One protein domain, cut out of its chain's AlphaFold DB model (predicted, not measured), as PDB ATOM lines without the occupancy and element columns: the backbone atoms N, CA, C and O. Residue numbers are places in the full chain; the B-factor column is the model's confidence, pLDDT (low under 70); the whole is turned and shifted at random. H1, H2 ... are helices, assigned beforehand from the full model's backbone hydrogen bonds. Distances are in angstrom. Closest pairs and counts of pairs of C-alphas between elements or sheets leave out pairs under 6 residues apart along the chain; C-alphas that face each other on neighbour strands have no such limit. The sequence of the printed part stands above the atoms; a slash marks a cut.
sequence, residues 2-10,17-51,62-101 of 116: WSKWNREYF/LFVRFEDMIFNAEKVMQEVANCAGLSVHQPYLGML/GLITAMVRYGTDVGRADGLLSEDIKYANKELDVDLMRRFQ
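What this domain is: This is residues 2 to 10, 17 to 51 and 62 to 101 of the 116 residues of the protein "Hypothetical protein" of Amphora coffeiformis (UniProt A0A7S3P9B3). The model is a loose, open frame of seven short helices, in which H4, H5, H6 and H7 follow one another in a wide arc, with H1 near H7 at one end of the arc and H2 packed on H4 at the other. H3 lies beyond H2, and the unnamed stretch of residues 40 to 51 folds back past H3 toward H4, while residues 79 to 84, of which 82 to 84 belong to H6, stick out. The printed part has 84 residues with the named helices H1 to H7 in that order, no named strand, and the class all helix. It is loose, with a radius of gyration of the C-alphas of 15.9 A, and only just flat, spanning 46 by 31 by 16 A.

Where its parts are: H1 is residues 2 to 10, 12.0 A from first to last C-alpha, beginning at C-alpha 2 (104.959, 100.541, 66.239). H2 is residues 21 to 26. H3, residues 28 to 39, is the longest helix by residues and measures 16.2 A; C-alpha 39 is at (126.679, 111.424, 56.680). H4 is residues 63 to 70, 10.4 A long, and H5 is residues 73 to 77. H6, residues 82 to 91, measures 14.3 A. H7, residues 94 to 99, ends at C-alpha 99 (111.222, 96.064, 53.347).

How they stand to each other: H1 and H7 only just touch, with 3 pairs of C-alphas within 8 A, the closest being those of Arg 7 and Leu 96 at 7.3 A. They run the same way at a steep tilt of 48 degrees. H2 and H3 are close but not clearly touching; their closest C-alphas, of Met 24 and Val 31, are 6.5 A apart. H2 touches H4, with the C-alphas of Ile 25 and Met 67 closest at 6.5 A, at a steep tilt of 61 degrees, opposite ways. H4 and H5 touch only at the corner by their link, where the C-alphas of Arg 69 and Gly 75 come to 4.5 A. H6 touches no helix; it is only just apart from H5, at 8.2 A between their closest C-alphas. In H1 to H7 every O i to N i+4 pair is within hydrogen-bond range.

The domain as a whole: The C-alphas of Gln 45 and Glu 83, the two farthest apart, are 46.5 A from each other. Residues 11 to 16 are cut out, with 9.3 A from C-alpha 10 to C-alpha 17, and residues 52 to 61 are cut out, with 5.8 A from C-alpha 51 to C-alpha 62. Of the links that are printed whole, H2 to H3, H4 to H5, H5 to H6 and H6 to H7 are tight. The mean pLDDT of the printed part is 91.7, and no printed residue is under 70.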
ATOM      1  N   TRP A   2     103.638 100.624  66.897       86.56
ATOM      2  CA  TRP A   2     104.959 100.541  66.239       86.56
ATOM      3  C   TRP A   2     104.943 100.570  64.707       86.56
ATOM      4  O   TRP A   2     105.727 101.307  64.115       86.56
ATOM      5  N   SER A   3     104.047  99.825  64.049       92.69
ATOM      6  CA  SER A   3     103.951  99.866  62.582       92.69
ATOM      7  C   SER A   3     103.549 101.245  62.068       92.69
ATOM      8  O   SER A   3     104.108 101.706  61.084       92.69
ATOM      9  N   LYS A   4     102.650 101.937  62.781       94.62
ATOM     10  CA  LYS A   4     102.246 103.307  62.446       94.62
ATOM     11  C   LYS A   4     103.430 104.273  62.532       94.62
ATOM     12  O   LYS A   4     103.699 104.969  61.567       94.62
ATOM     13  N   TRP A   5     104.166 104.261  63.644       93.94
ATOM     14  CA  TRP A   5     105.327 105.140  63.813       93.94
ATOM     15  C   TRP A   5     106.416 104.872  62.763       93.94
ATOM     16  O   TRP A   5     106.913 105.803  62.138       93.94
ATOM     17  N   ASN A   6     106.744 103.600  62.503       94.00
ATOM     18  CA  ASN A   6     107.735 103.253  61.477       94.00
ATOM     19  C   ASN A   6     107.261 103.624  60.069       94.00
ATOM     20  O   ASN A   6     108.078 104.030  59.253       94.00
ATOM     21  N   ARG A   7     105.959 103.508  59.787       95.38
ATOM     22  CA  ARG A   7     105.360 103.932  58.518       95.38
ATOM     23  C   ARG A   7     105.483 105.440  58.339       95.38
ATOM     24  O   ARG A   7     105.994 105.878  57.321       95.38
ATOM     25  N   GLU A   8     105.095 106.212  59.349       95.06
ATOM     26  CA  GLU A   8     105.201 107.674  59.336       95.06
ATOM     27  C   GLU A   8     106.653 108.134  59.163       95.06
ATOM     28  O   GLU A   8     106.926 109.009  58.347       95.06
ATOM     29  N   TYR A   9     107.604 107.502  59.857       94.75
ATOM     30  CA  TYR A   9     109.023 107.800  59.668       94.75
ATOM     31  C   TYR A   9     109.522 107.372  58.280       94.75
ATOM     32  O   TYR A   9     110.325 108.069  57.664       94.75
ATOM     33  N   PHE A  10     109.023 106.252  57.750       94.56
ATOM     34  CA  PHE A  10     109.355 105.769  56.410       94.56
ATOM     35  C   PHE A  10     108.807 106.663  55.299       94.56
ATOM     36  O   PHE A  10     109.479 106.806  54.280       94.56
ATOM     37  N   LEU A  17     117.663 107.792  57.696       92.12
ATOM     38  CA  LEU A  17     118.505 106.611  57.765       92.12
ATOM     39  C   LEU A  17     117.760 105.529  58.544       92.12
ATOM     40  O   LEU A  17     117.258 105.779  59.639       92.12
ATOM     41  N   PHE A  18     117.722 104.322  57.985       93.88
ATOM     42  CA  PHE A  18     117.228 103.137  58.673       93.88
ATOM     43  C   PHE A  18     118.390 102.197  58.940       93.88
ATOM     44  O   PHE A  18     119.076 101.774  58.013       93.88
ATOM     45  N   VAL A  19     118.573 101.852  60.207       95.25
ATOM     46  CA  VAL A  19     119.522 100.835  60.644       95.25
ATOM     47  C   VAL A  19     118.739  99.814  61.449       95.25
ATOM     48  O   VAL A  19     118.087 100.174  62.430       95.25
ATOM     49  N   ARG A  20     118.770  98.547  61.029       95.00
ATOM     50  CA  ARG A  20     118.144  97.480  61.811       95.00
ATOM     51  C   ARG A  20     119.001  97.186  63.028       95.00
ATOM     52  O   ARG A  20     120.231  97.229  62.974       95.00
ATOM     53  N   PHE A  21     118.337  96.845  64.119       93.19
ATOM     54  CA  PHE A  21     119.020  96.510  65.356       93.19
ATOM     55  C   PHE A  21     119.939  95.289  65.185       93.19
ATOM     56  O   PHE A  21     121.069  95.288  65.665       93.19
ATOM     57  N   GLU A  22     119.502  94.289  64.421       93.31
ATOM     58  CA  GLU A  22     120.275  93.083  64.132       93.31
ATOM     59  C   GLU A  22     121.553  93.389  63.337       93.31
ATOM     60  O   GLU A  22     122.606  92.825  63.628       93.31
ATOM     61  N   ASP A  23     121.503  94.325  62.383       95.44
ATOM     62  CA  ASP A  23     122.693  94.711  61.614       95.44
ATOM     63  C   ASP A  23     123.764  95.326  62.526       95.44
ATOM     64  O   ASP A  23     124.950  95.050  62.356       95.44
ATOM     65  N   MET A  24     123.352  96.090  63.545       93.38
ATOM     66  CA  MET A  24     124.262  96.628  64.561       93.38
ATOM     67  C   MET A  24     124.835  95.557  65.486       93.38
ATOM     68  O   MET A  24     125.954  95.716  65.958       93.38
ATOM     69  N   ILE A  25     124.107  94.473  65.757       92.88
ATOM     70  CA  ILE A  25     124.625  93.368  66.573       92.88
ATOM     71  C   ILE A  25     125.662  92.556  65.790       92.88
ATOM     72  O   ILE A  25     126.721  92.231  66.321       92.88
ATOM     73  N   PHE A  26     125.355  92.208  64.538       93.12
ATOM     74  CA  PHE A  26     126.140  91.228  63.782       93.12
ATOM     75  C   PHE A  26     127.190  91.849  62.858       93.12
ATOM     76  O   PHE A  26     128.146  91.174  62.491       93.12
ATOM     77  N   ASN A  27     127.026  93.114  62.465       94.50
ATOM     78  CA  ASN A  27     127.858  93.775  61.455       94.50
ATOM     79  C   ASN A  27     128.166  95.238  61.823       94.50
ATOM     80  O   ASN A  27     128.266  96.092  60.940       94.50
ATOM     81  N   ALA A  28     128.318  95.530  63.119       93.69
ATOM     82  CA  ALA A  28     128.424  96.885  63.665       93.69
ATOM     83  C   ALA A  28     129.446  97.774  62.933       93.69
ATOM     84  O   ALA A  28     129.122  98.890  62.538       93.69
ATOM     85  N   GLU A  29     130.659  97.267  62.696       94.50
ATOM     86  CA  GLU A  29     131.723  98.000  61.996       94.50
ATOM     87  C   GLU A  29     131.299  98.420  60.584       94.50
ATOM     88  O   GLU A  29     131.406  99.590  60.214       94.50
ATOM     89  N   LYS A  30     130.752  97.474  59.811       95.62
ATOM     90  CA  LYS A  30     130.279  97.734  58.449       95.62
ATOM     91  C   LYS A  30     129.138  98.743  58.455       95.62
ATOM     92  O   LYS A  30     129.147  99.667  57.650       95.62
ATOM     93  N   VAL A  31     128.179  98.593  59.368       96.06
ATOM     94  CA  VAL A  31     127.068  99.542  59.495       96.06
ATOM     95  C   VAL A  31     127.596 100.937  59.799       96.06
ATOM     96  O   VAL A  31     127.228 101.880  59.109       96.06
ATOM     97  N   MET A  32     128.502 101.079  60.768       95.44
ATOM     98  CA  MET A  32     129.080 102.377  61.112       95.44
ATOM     99  C   MET A  32     129.832 103.007  59.938       95.44
ATOM    100  O   MET A  32     129.754 104.221  59.758       95.44
ATOM    101  N   GLN A  33     130.495 102.201  59.107       95.50
ATOM    102  CA  GLN A  33     131.124 102.685  57.880       95.50
ATOM    103  C   GLN A  33     130.099 103.197  56.862       95.50
ATOM    104  O   GLN A  33     130.285 104.283  56.313       95.50
ATOM    105  N   GLU A  34     128.999 102.476  56.637       96.00
ATOM    106  CA  GLU A  34     127.921 102.928  55.745       96.00
ATOM    107  C   GLU A  34     127.239 104.201  56.268       96.00
ATOM    108  O   GLU A  34     126.966 105.126  55.501       96.00
ATOM    109  N   VAL A  35     127.019 104.300  57.585       95.31
ATOM    110  CA  VAL A  35     126.477 105.513  58.217       95.31
ATOM    111  C   VAL A  35     127.424 106.695  58.030       95.31
ATOM    112  O   VAL A  35     126.978 107.782  57.661       95.31
ATOM    113  N   ALA A  36     128.725 106.494  58.242       94.75
ATOM    114  CA  ALA A  36     129.716 107.542  58.046       94.75
ATOM    115  C   ALA A  36     129.761 108.009  56.586       94.75
ATOM    116  O   ALA A  36     129.714 109.212  56.337       94.75
ATOM    117  N   ASN A  37     129.732 107.080  55.627       94.31
ATOM    118  CA  ASN A  37     129.657 107.402  54.202       94.31
ATOM    119  C   ASN A  37     128.392 108.212  53.871       94.31
ATOM    120  O   ASN A  37     128.467 109.205  53.150       94.31
ATOM    121  N   CYS A  38     127.243 107.824  54.431       92.81
ATOM    122  CA  CYS A  38     125.974 108.524  54.237       92.81
ATOM    123  C   CYS A  38     125.986 109.947  54.822       92.81
ATOM    124  O   CYS A  38     125.398 110.856  54.238       92.81
ATOM    125  N   ALA A  39     126.631 110.144  55.974       93.56
ATOM    126  CA  ALA A  39     126.679 111.424  56.680       93.56
ATOM    127  C   ALA A  39     127.874 112.315  56.283       93.56
ATOM    128  O   ALA A  39     127.967 113.446  56.757       93.56
ATOM    129  N   GLY A  40     128.796 111.824  55.447       94.62
ATOM    130  CA  GLY A  40     130.040 112.527  55.112       94.62
ATOM    131  C   GLY A  40     131.034 112.598  56.280       94.62
ATOM    132  O   GLY A  40     131.774 113.573  56.404       94.62
ATOM    133  N   LEU A  41     131.025 111.592  57.154       94.88
ATOM    134  CA  LEU A  41     131.893 111.473  58.326       94.88
ATOM    135  C   LEU A  41     132.993 110.427  58.096       94.88
ATOM    136  O   LEU A  41     132.953 109.648  57.146       94.88
ATOM    137  N   SER A  42     133.963 110.376  59.007       92.81
ATOM    138  CA  SER A  42     134.948 109.296  59.090       92.81
ATOM    139  C   SER A  42     134.688 108.414  60.314       92.81
ATOM    140  O   SER A  42     134.272 108.894  61.369       92.81
ATOM    141  N   VAL A  43     134.939 107.111  60.178       91.62
ATOM    142  CA  VAL A  43     134.921 106.165  61.303       91.62
ATOM    143  C   VAL A  43     136.323 106.081  61.895       91.62
ATOM    144  O   VAL A  43     137.310 106.028  61.161       91.62
ATOM    145  N   HIS A  44     136.418 106.072  63.224       89.50
ATOM    146  CA  HIS A  44     137.682 105.814  63.906       89.50
ATOM    147  C   HIS A  44     138.168 104.387  63.622       89.50
ATOM    148  O   HIS A  44     137.376 103.447  63.652       89.50
ATOM    149  N   GLN A  45     139.469 104.233  63.374       89.12
ATOM    150  CA  GLN A  45     140.092 102.948  63.079       89.12
ATOM    151  C   GLN A  45     141.220 102.665  64.088       89.12
ATOM    152  O   GLN A  45     142.062 103.546  64.289       89.12
ATOM    153  N   PRO A  46     141.273 101.462  64.697       89.88
ATOM    154  CA  PRO A  46     140.376 100.322  64.469       89.88
ATOM    155  C   PRO A  46     138.988 100.516  65.104       89.88
ATOM    156  O   PRO A  46     138.842 101.234  66.095       89.88
ATOM    157  N   TYR A  47     137.973  99.849  64.552       88.94
ATOM    158  CA  TYR A  47     136.651  99.810  65.171       88.94
ATOM    159  C   TYR A  47     136.709  99.120  66.545       88.94
ATOM    160  O   TYR A  47     137.189  97.994  66.672       88.94
ATOM    161  N   LEU A  48     136.198  99.794  67.578       87.94
ATOM    162  CA  LEU A  48     136.124  99.265  68.941       87.94
ATOM    163  C   LEU A  48     134.681  98.866  69.260       87.94
ATOM    164  O   LEU A  48     133.840  99.715  69.557       87.94
ATOM    165  N   GLY A  49     134.393  97.566  69.197       83.06
ATOM    166  CA  GLY A  49     133.098  97.021  69.603       83.06
ATOM    167  C   GLY A  49     132.919  97.048  71.124       83.06
ATOM    168  O   GLY A  49     133.843  96.725  71.870       83.06
ATOM    169  N   MET A  50     131.720  97.401  71.594       83.56
ATOM    170  CA  MET A  50     131.369  97.322  73.016       83.56
ATOM    171  C   MET A  50     130.736  95.965  73.325       83.56
ATOM    172  O   MET A  50     129.629  95.674  72.875       83.56
ATOM    173  N   LEU A  51     131.453  95.134  74.082       85.94
ATOM    174  CA  LEU A  51     130.960  93.827  74.533       85.94
ATOM    175  C   LEU A  51     130.131  93.942  75.813       85.94
ATOM    176  O   LEU A  51     129.138  93.229  75.985       85.94
ATOM    177  N   GLY A  62     124.672  92.170  77.657       87.50
ATOM    178  CA  GLY A  62     125.830  92.517  76.829       87.50
ATOM    179  C   GLY A  62     125.647  92.066  75.377       87.50
ATOM    180  O   GLY A  62     124.624  91.468  75.021       87.50
ATOM    181  N   LEU A  63     126.658  92.309  74.537       89.75
ATOM    182  CA  LEU A  63     126.589  91.975  73.108       89.75
ATOM    183  C   LEU A  63     126.352  90.478  72.876       89.75
ATOM    184  O   LEU A  63     125.500  90.111  72.073       89.75
ATOM    185  N   ILE A  64     127.049  89.609  73.612       89.12
ATOM    186  CA  ILE A  64     126.932  88.151  73.447       89.12
ATOM    187  C   ILE A  64     125.514  87.667  73.763       89.12
ATOM    188  O   ILE A  64     124.930  86.909  72.989       89.12
ATOM    189  N   THR A  65     124.917  88.153  74.852       88.69
ATOM    190  CA  THR A  65     123.529  87.827  75.208       88.69
ATOM    191  C   THR A  65     122.557  88.290  74.124       88.69
ATOM    192  O   THR A  65     121.625  87.565  73.775       88.69
ATOM    193  N   ALA A  66     122.791  89.470  73.540       90.44
ATOM    194  CA  ALA A  66     121.998  89.960  72.420       90.44
ATOM    195  C   ALA A  66     122.171  89.081  71.169       90.44
ATOM    196  O   ALA A  66     121.177  88.704  70.552       90.44
ATOM    197  N   MET A  67     123.396  88.681  70.821       91.31
ATOM    198  CA  MET A  67     123.651  87.781  69.691       91.31
ATOM    199  C   MET A  67     122.913  86.449  69.844       91.31
ATOM    200  O   MET A  67     122.288  85.994  68.889       91.31
ATOM    201  N   VAL A  68     122.925  85.848  71.039       89.75
ATOM    202  CA  VAL A  68     122.191  84.601  71.315       89.75
ATOM    203  C   VAL A  68     120.685  84.804  71.141       89.75
ATOM    204  O   VAL A  68     120.024  84.005  70.479       89.75
ATOM    205  N   ARG A  69     120.143  85.896  71.691       89.56
ATOM    206  CA  ARG A  69     118.704  86.172  71.651       89.56
ATOM    207  C   ARG A  69     118.200  86.481  70.242       89.56
ATOM    208  O   ARG A  69     117.164  85.972  69.837       89.56
ATOM    209  N   TYR A  70     118.917  87.306  69.487       90.12
ATOM    210  CA  TYR A  70     118.441  87.807  68.192       90.12
ATOM    211  C   TYR A  70     118.989  87.026  66.991       90.12
ATOM    212  O   TYR A  70     118.496  87.200  65.876       90.12
ATOM    213  N   GLY A  71     119.964  86.138  67.205       88.50
ATOM    214  CA  GLY A  71     120.637  85.383  66.143       88.50
ATOM    215  C   GLY A  71     119.835  84.222  65.564       88.50
ATOM    216  O   GLY A  71     120.207  83.697  64.519       88.50
ATOM    217  N   THR A  72     118.732  83.821  66.202       86.44
ATOM    218  CA  THR A  72     117.861  82.744  65.713       86.44
ATOM    219  C   THR A  72     116.391  83.116  65.837       86.44
ATOM    220  O   THR A  72     116.004  83.915  66.687       86.44
ATOM    221  N   ASP A  73     115.551  82.503  65.008       83.38
ATOM    222  CA  ASP A  73     114.100  82.710  65.050       83.38
ATOM    223  C   ASP A  73     113.499  82.237  66.381       83.38
ATOM    224  O   ASP A  73     112.590  82.875  66.911       83.38
ATOM    225  N   VAL A  74     114.060  81.164  66.952       83.38
ATOM    226  CA  VAL A  74     113.663  80.620  68.258       83.38
ATOM    227  C   VAL A  74     113.952  81.624  69.370       83.38
ATOM    228  O   VAL A  74     113.051  81.942  70.135       83.38
ATOM    229  N   GLY A  75     115.166  82.183  69.421       86.75
ATOM    230  CA  GLY A  75     115.527  83.181  70.433       86.75
ATOM    231  C   GLY A  75     114.700  84.468  70.337       86.75
ATOM    232  O   GLY A  75     114.375  85.072  71.360       86.75
ATOM    233  N   ARG A  76     114.298  84.874  69.121       85.69
ATOM    234  CA  ARG A  76     113.426  86.045  68.920       85.69
ATOM    235  C   ARG A  76     111.993  85.807  69.383       85.69
ATOM    236  O   ARG A  76     111.340  86.756  69.808       85.69
ATOM    237  N   ALA A  77     111.506  84.575  69.265       88.25
ATOM    238  CA  ALA A  77     110.163  84.190  69.683       88.25
ATOM    239  C   ALA A  77     110.097  83.689  71.137       88.25
ATOM    240  O   ALA A  77     109.008  83.365  71.611       88.25
ATOM    241  N   ASP A  78     111.232  83.615  71.835       88.62
ATOM    242  CA  ASP A  78     111.298  83.135  73.211       88.62
ATOM    243  C   ASP A  78     110.434  83.996  74.145       88.62
ATOM    244  O   ASP A  78     110.500  85.229  74.139       88.62
ATOM    245  N   GLY A  79     109.585  83.328  74.926       89.50
ATOM    246  CA  GLY A  79     108.596  83.957  75.801       89.50
ATOM    247  C   GLY A  79     107.312  84.462  75.124       89.50
ATOM    248  O   GLY A  79     106.455  84.982  75.835       89.50
ATOM    249  N   LEU A  80     107.142  84.317  73.800       90.56
ATOM    250  CA  LEU A  80     105.883  84.651  73.117       90.56
ATOM    251  C   LEU A  80     104.921  83.461  73.096       90.56
ATOM    252  O   LEU A  80     105.298  82.335  72.762       90.56
ATOM    253  N   LEU A  81     103.646  83.725  73.372       93.94
ATOM    254  CA  LEU A  81     102.573  82.751  73.223       93.94
ATOM    255  C   LEU A  81     102.145  82.626  71.753       93.94
ATOM    256  O   LEU A  81     102.317  83.531  70.932       93.94
ATOM    257  N   SER A  82     101.500  81.510  71.409       91.44
ATOM    258  CA  SER A  82     100.944  81.295  70.063       91.44
ATOM    259  C   SER A  82      99.950  82.391  69.652       91.44
ATOM    260  O   SER A  82      99.862  82.755  68.478       91.44
ATOM    261  N   GLU A  83      99.207  82.936  70.616       94.00
ATOM    262  CA  GLU A  83      98.287  84.058  70.416       94.00
ATOM    263  C   GLU A  83      99.004  85.386  70.150       94.00
ATOM    264  O   GLU A  83      98.549  86.132  69.282       94.00
ATOM    265  N   ASP A  84     100.161  85.626  70.776       92.94
ATOM    266  CA  ASP A  84     101.010  86.786  70.486       92.94
ATOM    267  C   ASP A  84     101.518  86.728  69.045       92.94
ATOM    268  O   ASP A  84     101.411  87.702  68.301       92.94
ATOM    269  N   ILE A  85     102.002  85.556  68.614       89.75
ATOM    270  CA  ILE A  85     102.471  85.331  67.239       89.75
ATOM    271  C   ILE A  85     101.324  85.550  66.249       89.75
ATOM    272  O   ILE A  85     101.492  86.221  65.228       89.75
ATOM    273  N   LYS A  86     100.130  85.023  66.546       92.25
ATOM    274  CA  LYS A  86      98.948  85.193  65.694       92.25
ATOM    275  C   LYS A  86      98.528  86.659  65.591       92.25
ATOM    276  O   LYS A  86      98.231  87.127  64.491       92.25
ATOM    277  N   TYR A  87      98.511  87.377  66.710       92.19
ATOM    278  CA  TYR A  87      98.210  88.805  66.740       92.19
ATOM    279  C   TYR A  87      99.254  89.605  65.955       92.19
ATOM    280  O   TYR A  87      98.893  90.372  65.064       92.19
ATOM    281  N   ALA A  88     100.546  89.364  66.192       90.56
ATOM    282  CA  ALA A  88     101.637  90.019  65.474       90.56
ATOM    283  C   ALA A  88     101.545  89.780  63.959       90.56
ATOM    284  O   ALA A  88     101.615  90.721  63.172       90.56
ATOM    285  N   ASN A  89     101.294  88.542  63.533       89.19
ATOM    286  CA  ASN A  89     101.148  88.198  62.118       89.19
ATOM    287  C   ASN A  89      99.947  88.868  61.439       89.19
ATOM    288  O   ASN A  89      99.967  89.026  60.211       89.19
ATOM    289  N   LYS A  90      98.918  89.237  62.208       91.62
ATOM    290  CA  LYS A  90      97.733  89.950  61.725       91.62
ATOM    291  C   LYS A  90      97.946  91.465  61.678       91.62
ATOM    292  O   LYS A  90      97.547  92.089  60.703       91.62
ATOM    293  N   GLU A  91      98.543  92.040  62.718       92.81
ATOM    294  CA  GLU A  91      98.554  93.493  62.937       92.81
ATOM    295  C   GLU A  91      99.839  94.190  62.460       92.81
ATOM    296  O   GLU A  91      99.839  95.406  62.258       92.81
ATOM    297  N   LEU A  92     100.945  93.460  62.273       92.19
ATOM    298  CA  LEU A  92     102.173  94.045  61.732       92.19
ATOM    299  C   LEU A  92     102.015  94.393  60.248       92.19
ATOM    300  O   LEU A  92     101.571  93.581  59.434       92.19
ATOM    301  N   ASP A  93     102.450  95.602  59.892       93.88
ATOM    302  CA  ASP A  93     102.469  96.094  58.513       93.88
ATOM    303  C   ASP A  93     103.363  95.218  57.617       93.88
ATOM    304  O   ASP A  93     104.589  95.185  57.751       93.88
ATOM    305  N   VAL A  94     102.727  94.514  56.680       92.00
ATOM    306  CA  VAL A  94     103.369  93.524  55.804       92.00
ATOM    307  C   VAL A  94     104.432  94.146  54.902       92.00
ATOM    308  O   VAL A  94     105.445  93.507  54.613       92.00
ATOM    309  N   ASP A  95     104.232  95.385  54.464       93.38
ATOM    310  CA  ASP A  95     105.173  96.052  53.573       93.38
ATOM    311  C   ASP A  95     106.416  96.516  54.328       93.38
ATOM    312  O   ASP A  95     107.519  96.385  53.798       93.38
ATOM    313  N   LEU A  96     106.272  97.004  55.565       94.06
ATOM    314  CA  LEU A  96     107.427  97.298  56.418       94.06
ATOM    315  C   LEU A  96     108.202  96.022  56.754       94.06
ATOM    316  O   LEU A  96     109.423  96.000  56.606       94.06
ATOM    317  N   MET A  97     107.504  94.945  57.126       93.19
ATOM    318  CA  MET A  97     108.134  93.649  57.401       93.19
ATOM    319  C   MET A  97     108.935  93.158  56.190       93.19
ATOM    320  O   MET A  97     110.100  92.792  56.331       93.19
ATOM    321  N   ARG A  98     108.364  93.243  54.980       92.81
ATOM    322  CA  ARG A  98     109.061  92.879  53.738       92.81
ATOM    323  C   ARG A  98     110.277  93.769  53.471       92.81
ATOM    324  O   ARG A  98     111.340  93.251  53.144       92.81
ATOM    325  N   ARG A  99     110.138  95.094  53.603       92.88
ATOM    326  CA  ARG A  99     111.222  96.064  53.347       92.88
ATOM    327  C   ARG A  99     112.416  95.849  54.273       92.88
ATOM    328  O   ARG A  99     113.549  95.906  53.809       92.88
ATOM    329  N   PHE A 100     112.162  95.564  55.548       93.19
ATOM    330  CA  PHE A 100     113.209  95.298  56.537       93.19
ATOM    331  C   PHE A 100     113.602  93.818  56.638       93.19
ATOM    332  O   PHE A 100     114.432  93.459  57.474       93.19
ATOM    333  N   GLN A 101     113.062  92.978  55.748       92.31
ATOM    334  CA  GLN A 101     113.373  91.552  55.631       92.31
ATOM    335  C   GLN A 101     113.076  90.756  56.910       92.31
ATOM    336  O   GLN A 101     113.778  89.804  57.246       92.31
TER     337      GLN A 101